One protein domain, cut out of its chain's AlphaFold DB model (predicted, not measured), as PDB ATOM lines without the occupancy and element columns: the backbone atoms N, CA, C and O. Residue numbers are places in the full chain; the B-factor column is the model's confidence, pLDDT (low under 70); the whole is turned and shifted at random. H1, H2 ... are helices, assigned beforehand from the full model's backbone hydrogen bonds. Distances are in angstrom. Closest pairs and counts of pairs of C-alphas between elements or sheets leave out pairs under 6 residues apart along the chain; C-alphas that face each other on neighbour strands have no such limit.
ATOM      1  N   GLU A   2     169.897 165.639 167.805       43.75
ATOM      2  CA  GLU A   2     168.413 165.662 167.855       43.75
ATOM      3  C   GLU A   2     167.752 167.017 167.544       43.75
ATOM      4  O   GLU A   2     166.832 167.098 166.734       43.75
ATOM      5  N   THR A   3     168.255 168.118 168.106       50.50
ATOM      6  CA  THR A   3     167.721 169.472 167.852       50.50
ATOM      7  C   THR A   3     167.978 169.976 166.428       50.50
ATOM      8  O   THR A   3     167.258 170.851 165.944       50.50
ATOM      9  N   ALA A   4     168.997 169.451 165.741       43.09
ATOM     10  CA  ALA A   4     169.271 169.760 164.338       43.09
ATOM     11  C   ALA A   4     168.354 168.952 163.405       43.09
ATOM     12  O   ALA A   4     167.870 169.486 162.404       43.09
ATOM     13  N   ASP A   5     168.040 167.713 163.781       52.75
ATOM     14  CA  ASP A   5     167.140 166.837 163.033       52.75
ATOM     15  C   ASP A   5     165.665 167.242 163.200       52.75
ATOM     16  O   ASP A   5     164.913 167.247 162.222       52.75
ATOM     17  N   GLU A   6     165.257 167.729 164.379       55.62
ATOM     18  CA  GLU A   6     163.961 168.400 164.574       55.62
ATOM     19  C   GLU A   6     163.822 169.665 163.715       55.62
ATOM     20  O   GLU A   6     162.756 169.933 163.153       55.62
ATOM     21  N   ARG A   7     164.897 170.460 163.593       56.91
ATOM     22  CA  ARG A   7     164.914 171.643 162.718       56.91
ATOM     23  C   ARG A   7     164.782 171.230 161.256       56.91
ATOM     24  O   ARG A   7     163.935 171.794 160.574       56.91
ATOM     25  N   LYS A   8     165.525 170.220 160.789       53.06
ATOM     26  CA  LYS A   8     165.404 169.685 159.420       53.06
ATOM     27  C   LYS A   8     163.998 169.154 159.120       53.06
ATOM     28  O   LYS A   8     163.443 169.506 158.083       53.06
ATOM     29  N   LYS A   9     163.370 168.415 160.046       55.03
ATOM     30  CA  LYS A   9     161.967 167.962 159.918       55.03
ATOM     31  C   LYS A   9     160.952 169.114 159.859       55.03
ATOM     32  O   LYS A   9     159.897 168.950 159.259       55.03
ATOM     33  N   ARG A  10     161.236 170.288 160.441       54.16
ATOM     34  CA  ARG A  10     160.357 171.476 160.334       54.16
ATOM     35  C   ARG A  10     160.356 172.123 158.947       54.16
ATOM     36  O   ARG A  10     159.384 172.798 158.622       54.16
ATOM     37  N   PHE A  11     161.412 171.943 158.152       53.28
ATOM     38  CA  PHE A  11     161.563 172.589 156.840       53.28
ATOM     39  C   PHE A  11     161.022 171.765 155.663       53.28
ATOM     40  O   PHE A  11     161.018 172.261 154.540       53.28
ATOM     41  N   THR A  12     160.538 170.542 155.889       52.97
ATOM     42  CA  THR A  12     160.058 169.664 154.807       52.97
ATOM     43  C   THR A  12     158.697 170.079 154.245       52.97
ATOM     44  O   THR A  12     158.436 169.837 153.074       52.97
ATOM     45  N   ASN A  13     157.864 170.777 155.027       51.06
ATOM     46  CA  ASN A  13     156.584 171.320 154.568       51.06
ATOM     47  C   ASN A  13     156.519 172.827 154.832       51.06
ATOM     48  O   ASN A  13     156.465 173.261 155.986       51.06
ATOM     49  N   LYS A  14     156.452 173.641 153.767       55.00
ATOM     50  CA  LYS A  14     156.045 175.051 153.878       55.00
ATOM     51  C   LYS A  14     154.613 175.077 154.420       55.00
ATOM     52  O   LYS A  14     153.661 174.948 153.654       55.00
ATOM     53  N   ARG A  15     154.444 175.210 155.741       63.09
ATOM     54  CA  ARG A  15     153.121 175.416 156.346       63.09
ATOM     55  C   ARG A  15     152.550 176.702 155.755       63.09
ATOM     56  O   ARG A  15     153.041 177.788 156.055       63.09
ATOM     57  N   LYS A  16     151.556 176.574 154.877       84.25
ATOM     58  CA  LYS A  16     150.827 177.727 154.354       84.25
ATOM     59  C   LYS A  16     150.095 178.379 155.522       84.25
ATOM     60  O   LYS A  16     149.445 177.686 156.301       84.25
ATOM     61  N   PHE A  17     150.214 179.698 155.649       92.69
ATOM     62  CA  PHE A  17     149.424 180.450 156.615       92.69
ATOM     63  C   PHE A  17     148.009 180.609 156.046       92.69
ATOM     64  O   PHE A  17     147.730 181.565 155.325       92.69
ATOM     65  N   THR A  18     147.169 179.596 156.267       94.31
ATOM     66  CA  THR A  18     145.812 179.524 155.708       94.31
ATOM     67  C   THR A  18     144.911 180.599 156.304       94.31
ATOM     68  O   THR A  18     145.176 181.105 157.397       94.31
ATOM     69  N   ASP A  19     143.814 180.925 155.624       94.69
ATOM     70  CA  ASP A  19     142.888 181.949 156.118       94.69
ATOM     71  C   ASP A  19     142.227 181.540 157.437       94.69
ATOM     72  O   ASP A  19     142.111 182.367 158.334       94.69
ATOM     73  N   GLN A  20     141.947 180.246 157.639       95.19
ATOM     74  CA  GLN A  20     141.492 179.722 158.934       95.19
ATOM     75  C   GLN A  20     142.484 180.024 160.069       95.19
ATOM     76  O   GLN A  20     142.084 180.474 161.143       95.19
ATOM     77  N   MET A  21     143.787 179.814 159.837       96.56
ATOM     78  CA  MET A  21     144.814 180.150 160.827       96.56
ATOM     79  C   MET A  21     144.877 181.661 161.067       96.56
ATOM     80  O   MET A  21     145.023 182.075 162.215       96.56
ATOM     81  N   LYS A  22     144.763 182.491 160.017       96.62
ATOM     82  CA  LYS A  22     144.751 183.959 160.157       96.62
ATOM     83  C   LYS A  22     143.561 184.421 160.991       96.62
ATOM     84  O   LYS A  22     143.763 185.178 161.931       96.62
ATOM     85  N   THR A  23     142.353 183.923 160.713       97.06
ATOM     86  CA  THR A  23     141.145 184.229 161.496       97.06
ATOM     87  C   THR A  23     141.338 183.868 162.965       97.06
ATOM     88  O   THR A  23     141.026 184.669 163.843       97.06
ATOM     89  N   LEU A  24     141.912 182.696 163.246       97.31
ATOM     90  CA  LEU A  24     142.175 182.266 164.615       97.31
ATOM     91  C   LEU A  24     143.219 183.154 165.315       97.31
ATOM     92  O   LEU A  24     143.042 183.523 166.474       97.31
ATOM     93  N   VAL A  25     144.291 183.526 164.610       97.25
ATOM     94  CA  VAL A  25     145.321 184.449 165.110       97.25
ATOM     95  C   VAL A  25     144.729 185.824 165.408       97.25
ATOM     96  O   VAL A  25     144.970 186.344 166.494       97.25
ATOM     97  N   ILE A  26     143.939 186.386 164.485       97.44
ATOM     98  CA  ILE A  26     143.251 187.669 164.672       97.44
ATOM     99  C   ILE A  26     142.387 187.590 165.925       97.44
ATOM    100  O   ILE A  26     142.573 188.405 166.818       97.44
ATOM    101  N   LYS A  27     141.548 186.554 166.052       97.00
ATOM    102  CA  LYS A  27     140.697 186.339 167.227       97.00
ATOM    103  C   LYS A  27     141.496 186.329 168.535       97.00
ATOM    104  O   LYS A  27     141.192 187.082 169.456       97.00
ATOM    105  N   PHE A  28     142.550 185.514 168.622       96.88
ATOM    106  CA  PHE A  28     143.367 185.435 169.837       96.88
ATOM    107  C   PHE A  28     144.090 186.748 170.169       96.88
ATOM    108  O   PHE A  28     144.317 187.046 171.345       96.88
ATOM    109  N   ILE A  29     144.463 187.535 169.161       95.94
ATOM    110  CA  ILE A  29     145.094 188.842 169.355       95.94
ATOM    111  C   ILE A  29     144.055 189.880 169.793       95.94
ATOM    112  O   ILE A  29     144.259 190.549 170.801       95.94
ATOM    113  N   THR A  30     142.938 190.018 169.085       95.06
ATOM    114  CA  THR A  30     141.982 191.111 169.309       95.06
ATOM    115  C   THR A  30     141.103 190.864 170.529       95.06
ATOM    116  O   THR A  30     140.938 191.766 171.352       95.06
ATOM    117  N   GLU A  31     140.610 189.638 170.725       93.62
ATOM    118  CA  GLU A  31     139.691 189.299 171.817       93.62
ATOM    119  C   GLU A  31     140.446 188.963 173.111       93.62
ATOM    120  O   GLU A  31     140.145 189.527 174.173       93.62
ATOM    121  N   ASN A  32     141.476 188.109 173.027       93.19
ATOM    122  CA  ASN A  32     142.216 187.610 174.196       93.19
ATOM    123  C   ASN A  32     143.538 188.355 174.481       93.19
ATOM    124  O   ASN A  32     144.104 188.207 175.571       93.19
ATOM    125  N   GLN A  33     144.050 189.144 173.529       94.25
ATOM    126  CA  GLN A  33     145.347 189.836 173.620       94.25
ATOM    127  C   GLN A  33     146.520 188.891 173.928       94.25
ATOM    128  O   GLN A  33     147.431 189.218 174.700       94.25
ATOM    129  N   TRP A  34     146.499 187.694 173.332       95.25
ATOM    130  CA  TRP A  34     147.596 186.734 173.423       95.25
ATOM    131  C   TRP A  34     148.760 187.144 172.519       95.25
ATOM    132  O   TRP A  34     148.581 187.644 171.411       95.25
ATOM    133  N   SER A  35     149.987 186.908 172.982       94.31
ATOM    134  CA  SER A  35     151.174 187.111 172.157       94.31
ATOM    135  C   SER A  35     151.310 186.006 171.101       94.31
ATOM    136  O   SER A  35     150.853 184.880 171.318       94.31
ATOM    137  N   PRO A  36     152.033 186.256 169.995       95.94
ATOM    138  CA  PRO A  36     152.353 185.215 169.019       95.94
ATOM    139  C   PRO A  36     153.000 183.959 169.626       95.94
ATOM    140  O   PRO A  36     152.710 182.836 169.214       95.94
ATOM    141  N   GLU A  37     153.854 184.111 170.646       95.69
ATOM    142  CA  GLU A  37     154.436 182.960 171.351       95.69
ATOM    143  C   GLU A  37     153.379 182.174 172.141       95.69
ATOM    144  O   GLU A  37     153.400 180.947 172.122       95.69
ATOM    145  N   GLN A  38     152.427 182.857 172.782       96.56
ATOM    146  CA  GLN A  38     151.327 182.209 173.501       96.56
ATOM    147  C   GLN A  38     150.399 181.454 172.551       96.56
ATOM    148  O   GLN A  38     150.069 180.306 172.827       96.56
ATOM    149  N   ILE A  39     150.045 182.060 171.413       97.19
ATOM    150  CA  ILE A  39     149.203 181.433 170.388       97.19
ATOM    151  C   ILE A  39     149.861 180.156 169.871       97.19
ATOM    152  O   ILE A  39     149.244 179.095 169.880       97.19
ATOM    153  N   THR A  40     151.129 180.236 169.456       96.75
ATOM    154  CA  THR A  40     151.835 179.061 168.920       96.75
ATOM    155  C   THR A  40     152.014 177.949 169.942       96.75
ATOM    156  O   THR A  40     151.848 176.782 169.597       96.75
ATOM    157  N   GLY A  41     152.329 178.290 171.192       96.94
ATOM    158  CA  GLY A  41     152.470 177.304 172.255       96.94
ATOM    159  C   GLY A  41     151.147 176.639 172.632       96.94
ATOM    160  O   GLY A  41     151.100 175.418 172.720       96.94
ATOM    161  N   TYR A  42     150.070 177.417 172.758       97.38
ATOM    162  CA  TYR A  42     148.727 176.894 173.020       97.38
ATOM    163  C   TYR A  42     148.229 175.993 171.888       97.38
ATOM    164  O   TYR A  42     147.745 174.894 172.134       97.38
ATOM    165  N   CYS A  43     148.392 176.423 170.633       96.88
ATOM    166  CA  CYS A  43     148.000 175.605 169.487       96.88
ATOM    167  C   CYS A  43     148.803 174.301 169.436       96.88
ATOM    168  O   CYS A  43     148.245 173.262 169.113       96.88
ATOM    169  N   LYS A  44     150.092 174.330 169.803       95.88
ATOM    170  CA  LYS A  44     150.908 173.116 169.902       95.88
ATOM    171  C   LYS A  44     150.396 172.168 170.995       95.88
ATOM    172  O   LYS A  44     150.311 170.979 170.726       95.88
ATOM    173  N   ASP A  45     150.075 172.680 172.185       94.81
ATOM    174  CA  ASP A  45     149.526 171.887 173.303       94.81
ATOM    175  C   ASP A  45     148.176 171.241 172.952       94.81
ATOM    176  O   ASP A  45     147.929 170.093 173.299       94.81
ATOM    177  N   LYS A  46     147.323 171.955 172.209       95.25
ATOM    178  CA  LYS A  46     145.994 171.482 171.782       95.25
ATOM    179  C   LYS A  46     145.974 170.776 170.426       95.25
ATOM    180  O   LYS A  46     144.897 170.562 169.883       95.25
ATOM    181  N   GLU A  47     147.143 170.485 169.859       95.50
ATOM    182  CA  GLU A  47     147.292 169.857 168.536       95.50
ATOM    183  C   GLU A  47     146.563 170.600 167.394       95.50
ATOM    184  O   GLU A  47     146.235 170.035 166.354       95.50
ATOM    185  N   ILE A  48     146.360 171.911 167.550       95.06
ATOM    186  CA  ILE A  48     145.778 172.788 166.534       95.06
ATOM    187  C   ILE A  48     146.884 173.176 165.536       95.06
ATOM    188  O   ILE A  48     147.896 173.770 165.934       95.06
ATOM    189  N   PRO A  49     146.727 172.906 164.226       94.06
ATOM    190  CA  PRO A  49     147.705 173.313 163.223       94.06
ATOM    191  C   PRO A  49     147.946 174.829 163.233       94.06
ATOM    192  O   PRO A  49     147.012 175.621 163.124       94.06
ATOM    193  N   MET A  50     149.214 175.244 163.331       95.25
ATOM    194  CA  MET A  50     149.587 176.662 163.361       95.25
ATOM    195  C   MET A  50     150.980 176.917 162.765       95.25
ATOM    196  O   MET A  50     151.865 176.047 162.777       95.25
ATOM    197  N   VAL A  51     151.181 178.128 162.240       94.56
ATOM    198  CA  VAL A  51     152.496 178.633 161.814       94.56
ATOM    199  C   VAL A  51     153.373 179.004 163.018       94.56
ATOM    200  O   VAL A  51     152.903 179.111 164.147       94.56
ATOM    201  N   GLY A  52     154.679 179.179 162.802       93.56
ATOM    202  CA  GLY A  52     155.597 179.607 163.863       93.56
ATOM    203  C   GLY A  52     155.381 181.065 164.288       93.56
ATOM    204  O   GLY A  52     154.890 181.878 163.506       93.56
ATOM    205  N   LYS A  53     155.817 181.420 165.507       94.00
ATOM    206  CA  LYS A  53     155.614 182.766 166.077       94.00
ATOM    207  C   LYS A  53     156.187 183.882 165.201       94.00
ATOM    208  O   LYS A  53     155.574 184.935 165.101       94.00
ATOM    209  N   THR A  54     157.310 183.631 164.523       93.88
ATOM    210  CA  THR A  54     157.924 184.576 163.577       93.88
ATOM    211  C   THR A  54     156.974 184.934 162.439       93.88
ATOM    212  O   THR A  54     156.794 186.111 162.164       93.88
ATOM    213  N   ARG A  55     156.282 183.949 161.846       95.44
ATOM    214  CA  ARG A  55     155.335 184.208 160.753       95.44
ATOM    215  C   ARG A  55     154.110 184.995 161.222       95.44
ATOM    216  O   ARG A  55     153.590 185.815 160.480       95.44
ATOM    217  N   ILE A  56     153.667 184.770 162.461       96.00
ATOM    218  CA  ILE A  56     152.598 185.575 163.069       96.00
ATOM    219  C   ILE A  56     153.070 187.021 163.279       96.00
ATOM    220  O   ILE A  56     152.324 187.944 162.975       96.00
ATOM    221  N   TYR A  57     154.301 187.241 163.756       94.94
ATOM    222  CA  TYR A  57     154.861 188.594 163.858       94.94
ATOM    223  C   TYR A  57     154.966 189.278 162.493       94.94
ATOM    224  O   TYR A  57     154.558 190.428 162.373       94.94
ATOM    225  N   GLU A  58     155.460 188.581 161.464       94.62
ATOM    226  CA  GLU A  58     155.491 189.096 160.088       94.62
ATOM    227  C   GLU A  58     154.101 189.528 159.624       94.62
ATOM    228  O   GLU A  58     153.960 190.622 159.097       94.62
ATOM    229  N   PHE A  59     153.069 188.728 159.897       95.81
ATOM    230  CA  PHE A  59     151.688 189.068 159.562       95.81
ATOM    231  C   PHE A  59     151.173 190.315 160.295       95.81
ATOM    232  O   PHE A  59     150.538 191.154 159.671       95.81
ATOM    233  N   ILE A  60     151.499 190.493 161.579       95.25
ATOM    234  CA  ILE A  60     151.162 191.725 162.320       95.25
ATOM    235  C   ILE A  60     151.898 192.940 161.724       95.25
ATOM    236  O   ILE A  60     151.346 194.036 161.661       95.25
ATOM    237  N   HIS A  61     153.146 192.771 161.281       94.44
ATOM    238  CA  HIS A  61     153.896 193.836 160.613       94.44
ATOM    239  C   HIS A  61     153.363 194.147 159.206       94.44
ATOM    240  O   HIS A  61     153.361 195.312 158.814       94.44
ATOM    241  N   GLU A  62     152.946 193.133 158.444       95.06
ATOM    242  CA  GLU A  62     152.278 193.279 157.144       95.06
ATOM    243  C   GLU A  62     150.957 194.047 157.310       95.06
ATOM    244  O   GLU A  62     150.734 195.021 156.597       95.06
ATOM    245  N   ASP A  63     150.137 193.673 158.297       96.44
ATOM    246  CA  ASP A  63     148.896 194.367 158.667       96.44
ATOM    247  C   ASP A  63     149.142 195.851 158.981       96.44
ATOM    248  O   ASP A  63     148.568 196.719 158.328       96.44
ATOM    249  N   LEU A  64     150.097 196.153 159.870       94.81
ATOM    250  CA  LEU A  64     150.486 197.531 160.199       94.81
ATOM    251  C   LEU A  64     150.930 198.333 158.962       94.81
ATOM    252  O   LEU A  64     150.539 199.487 158.799       94.81
ATOM    253  N   LYS A  65     151.750 197.746 158.080       95.06
ATOM    254  CA  LYS A  65     152.194 198.418 156.843       95.06
ATOM    255  C   LYS A  65     151.032 198.742 155.905       95.06
ATOM    256  O   LYS A  65     151.116 199.717 155.168       95.06
ATOM    257  N   ASN A  66     149.967 197.948 155.960       96.12
ATOM    258  CA  ASN A  66     148.749 198.137 155.179       96.12
ATOM    259  C   ASN A  66     147.695 198.995 155.907       96.12
ATOM    260  O   ASN A  66     146.571 199.103 155.426       96.12
ATOM    261  N   GLY A  67     148.042 199.611 157.044       94.94
ATOM    262  CA  GLY A  67     147.148 200.486 157.809       94.94
ATOM    263  C   GLY A  67     146.234 199.770 158.809       94.94
ATOM    264  O   GLY A  67     145.325 200.402 159.341       94.94
ATOM    265  N   GLY A  68     146.457 198.481 159.067       95.00
ATOM    266  CA  GLY A  68     145.753 197.720 160.097       95.00
ATOM    267  C   GLY A  68     146.236 198.019 161.520       95.00
ATOM    268  O   GLY A  68     147.243 198.698 161.749       95.00
ATOM    269  N   ASP A  69     145.493 197.512 162.500       95.38
ATOM    270  CA  ASP A  69     145.616 197.858 163.915       95.38
ATOM    271  C   ASP A  69     145.933 196.664 164.831       95.38
ATOM    272  O   ASP A  69     146.010 196.826 166.055       95.38
ATOM    273  N   LEU A  70     146.226 195.475 164.280       94.00
ATOM    274  CA  LEU A  70     146.479 194.267 165.083       94.00
ATOM    275  C   LEU A  70     147.589 194.473 166.122       94.00
ATOM    276  O   LEU A  70     147.554 193.911 167.221       94.00
ATOM    277  N   TYR A  71     148.578 195.307 165.798       92.25
ATOM    278  CA  TYR A  71     149.687 195.623 166.690       92.25
ATOM    279  C   TYR A  71     149.240 196.316 167.992       92.25
ATOM    280  O   TYR A  71     149.885 196.102 169.024       92.25
ATOM    281  N   ILE A  72     148.143 197.086 167.982       91.31
ATOM    282  CA  ILE A  72     147.620 197.830 169.145       91.31
ATOM    283  C   ILE A  72     147.179 196.869 170.251       91.31
ATOM    284  O   ILE A  72     147.377 197.142 171.437       91.31
ATOM    285  N   HIS A  73     146.662 195.704 169.861       90.75
ATOM    286  CA  HIS A  73     146.216 194.657 170.775       90.75
ATOM    287  C   HIS A  73     147.373 193.846 171.384       90.75
ATOM    288  O   HIS A  73     147.184 193.106 172.355       90.75
ATOM    289  N   THR A  74     148.596 193.997 170.867       86.56
ATOM    290  CA  THR A  74     149.781 193.338 171.428       86.56
ATOM    291  C   THR A  74     150.322 194.101 172.638       86.56
ATOM    292  O   THR A  74     150.365 195.328 172.661       86.56
TER     293      THR A  74
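Overview. This is residues 2 to 74 of the 254 residues of the protein "IS30 family transposase" of Capnocytophaga sp. oral taxon 338 str. F0234 (UniProt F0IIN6). This is a small body of helices with a free arm at one end: H3 and H4 meet near their first residues and run away from each other as a wide-open V, H2 crosses beside that meeting place, and the short H5 packs on the last residues of H2 and on the later part of H4. Residues 2 to 13, of which 2 to 10 belong to H1, stick out from this body. The printed part has 73 residues with five named helices, H1 to H5 in that order, and no named strand; the class is all helix. The whole is only just compact, close to loose, with a radius of gyration of the C-alphas of 13.1 A, and its elongated outline spans 40 by 25 by 20 A.

Along the chain. H1 is residues 2 to 10, 12.5 A from first to last C-alpha, and begins at C-alpha 2 at (168.413, 165.662, 167.855). H2 is residues 19 to 30, 16.1 A long. H3 is residues 36 to 45, 14.3 A long. H4, the longest helix with 13 residues, is residues 53 to 65 and measures 18.5 A, beginning at C-alpha 53 at (155.614, 182.766, 166.077). H5 is residues 70 to 73, ending at C-alpha 73 at (146.216, 194.657, 170.775).

Arrangement. H1 touches no helix and is apart from H2, H3, H4 and H5. H2 and H3 are close but not clearly touching; their closest C-alphas, of Phe 28 and Ile 39, are 7.1 A apart. They run opposite ways at a steep tilt of 61 degrees. H2 and H4 are also close but not clearly touching, about perpendicular at 79 degrees, with the C-alphas of Val 25 and Ile 56 closest at 7.6 A. H3 and H4 form a helical hairpin, opposite ways at a steep tilt of 39 degrees. H4 touches H3 with residues 53 to 57 alone, and the closest C-alphas, of Pro 36 and Lys 53, are 5.0 A apart. H5 touches residues 26 to 30 of H2, the closest C-alphas being those of Thr 30 and His 73 at 5.7 A. It touches residues 60 to 64 of H4, with the C-alphas of Ile 60 and Leu 70 closest at 6.0 A. H3 and H5 are apart. In H1, H2, H3 and H4 every O i to N i+4 pair is within hydrogen-bond range; H5 is too short for such a pair.

Size, cuts and confidence. The two C-alphas farthest apart, those of Glu 2 and Gly 67, are 42.0 A apart. Without the free residues 2 to 13 the body has 61 residues and spans 32 by 26 by 17 A. The printed part has no cut. The links H2 to H3 and H4 to H5 are tight, those from H1 to H2 and from H3 to H4 are short, and none is long. The mean pLDDT of the printed part is 86.8; residues 2 to 15 are under 70.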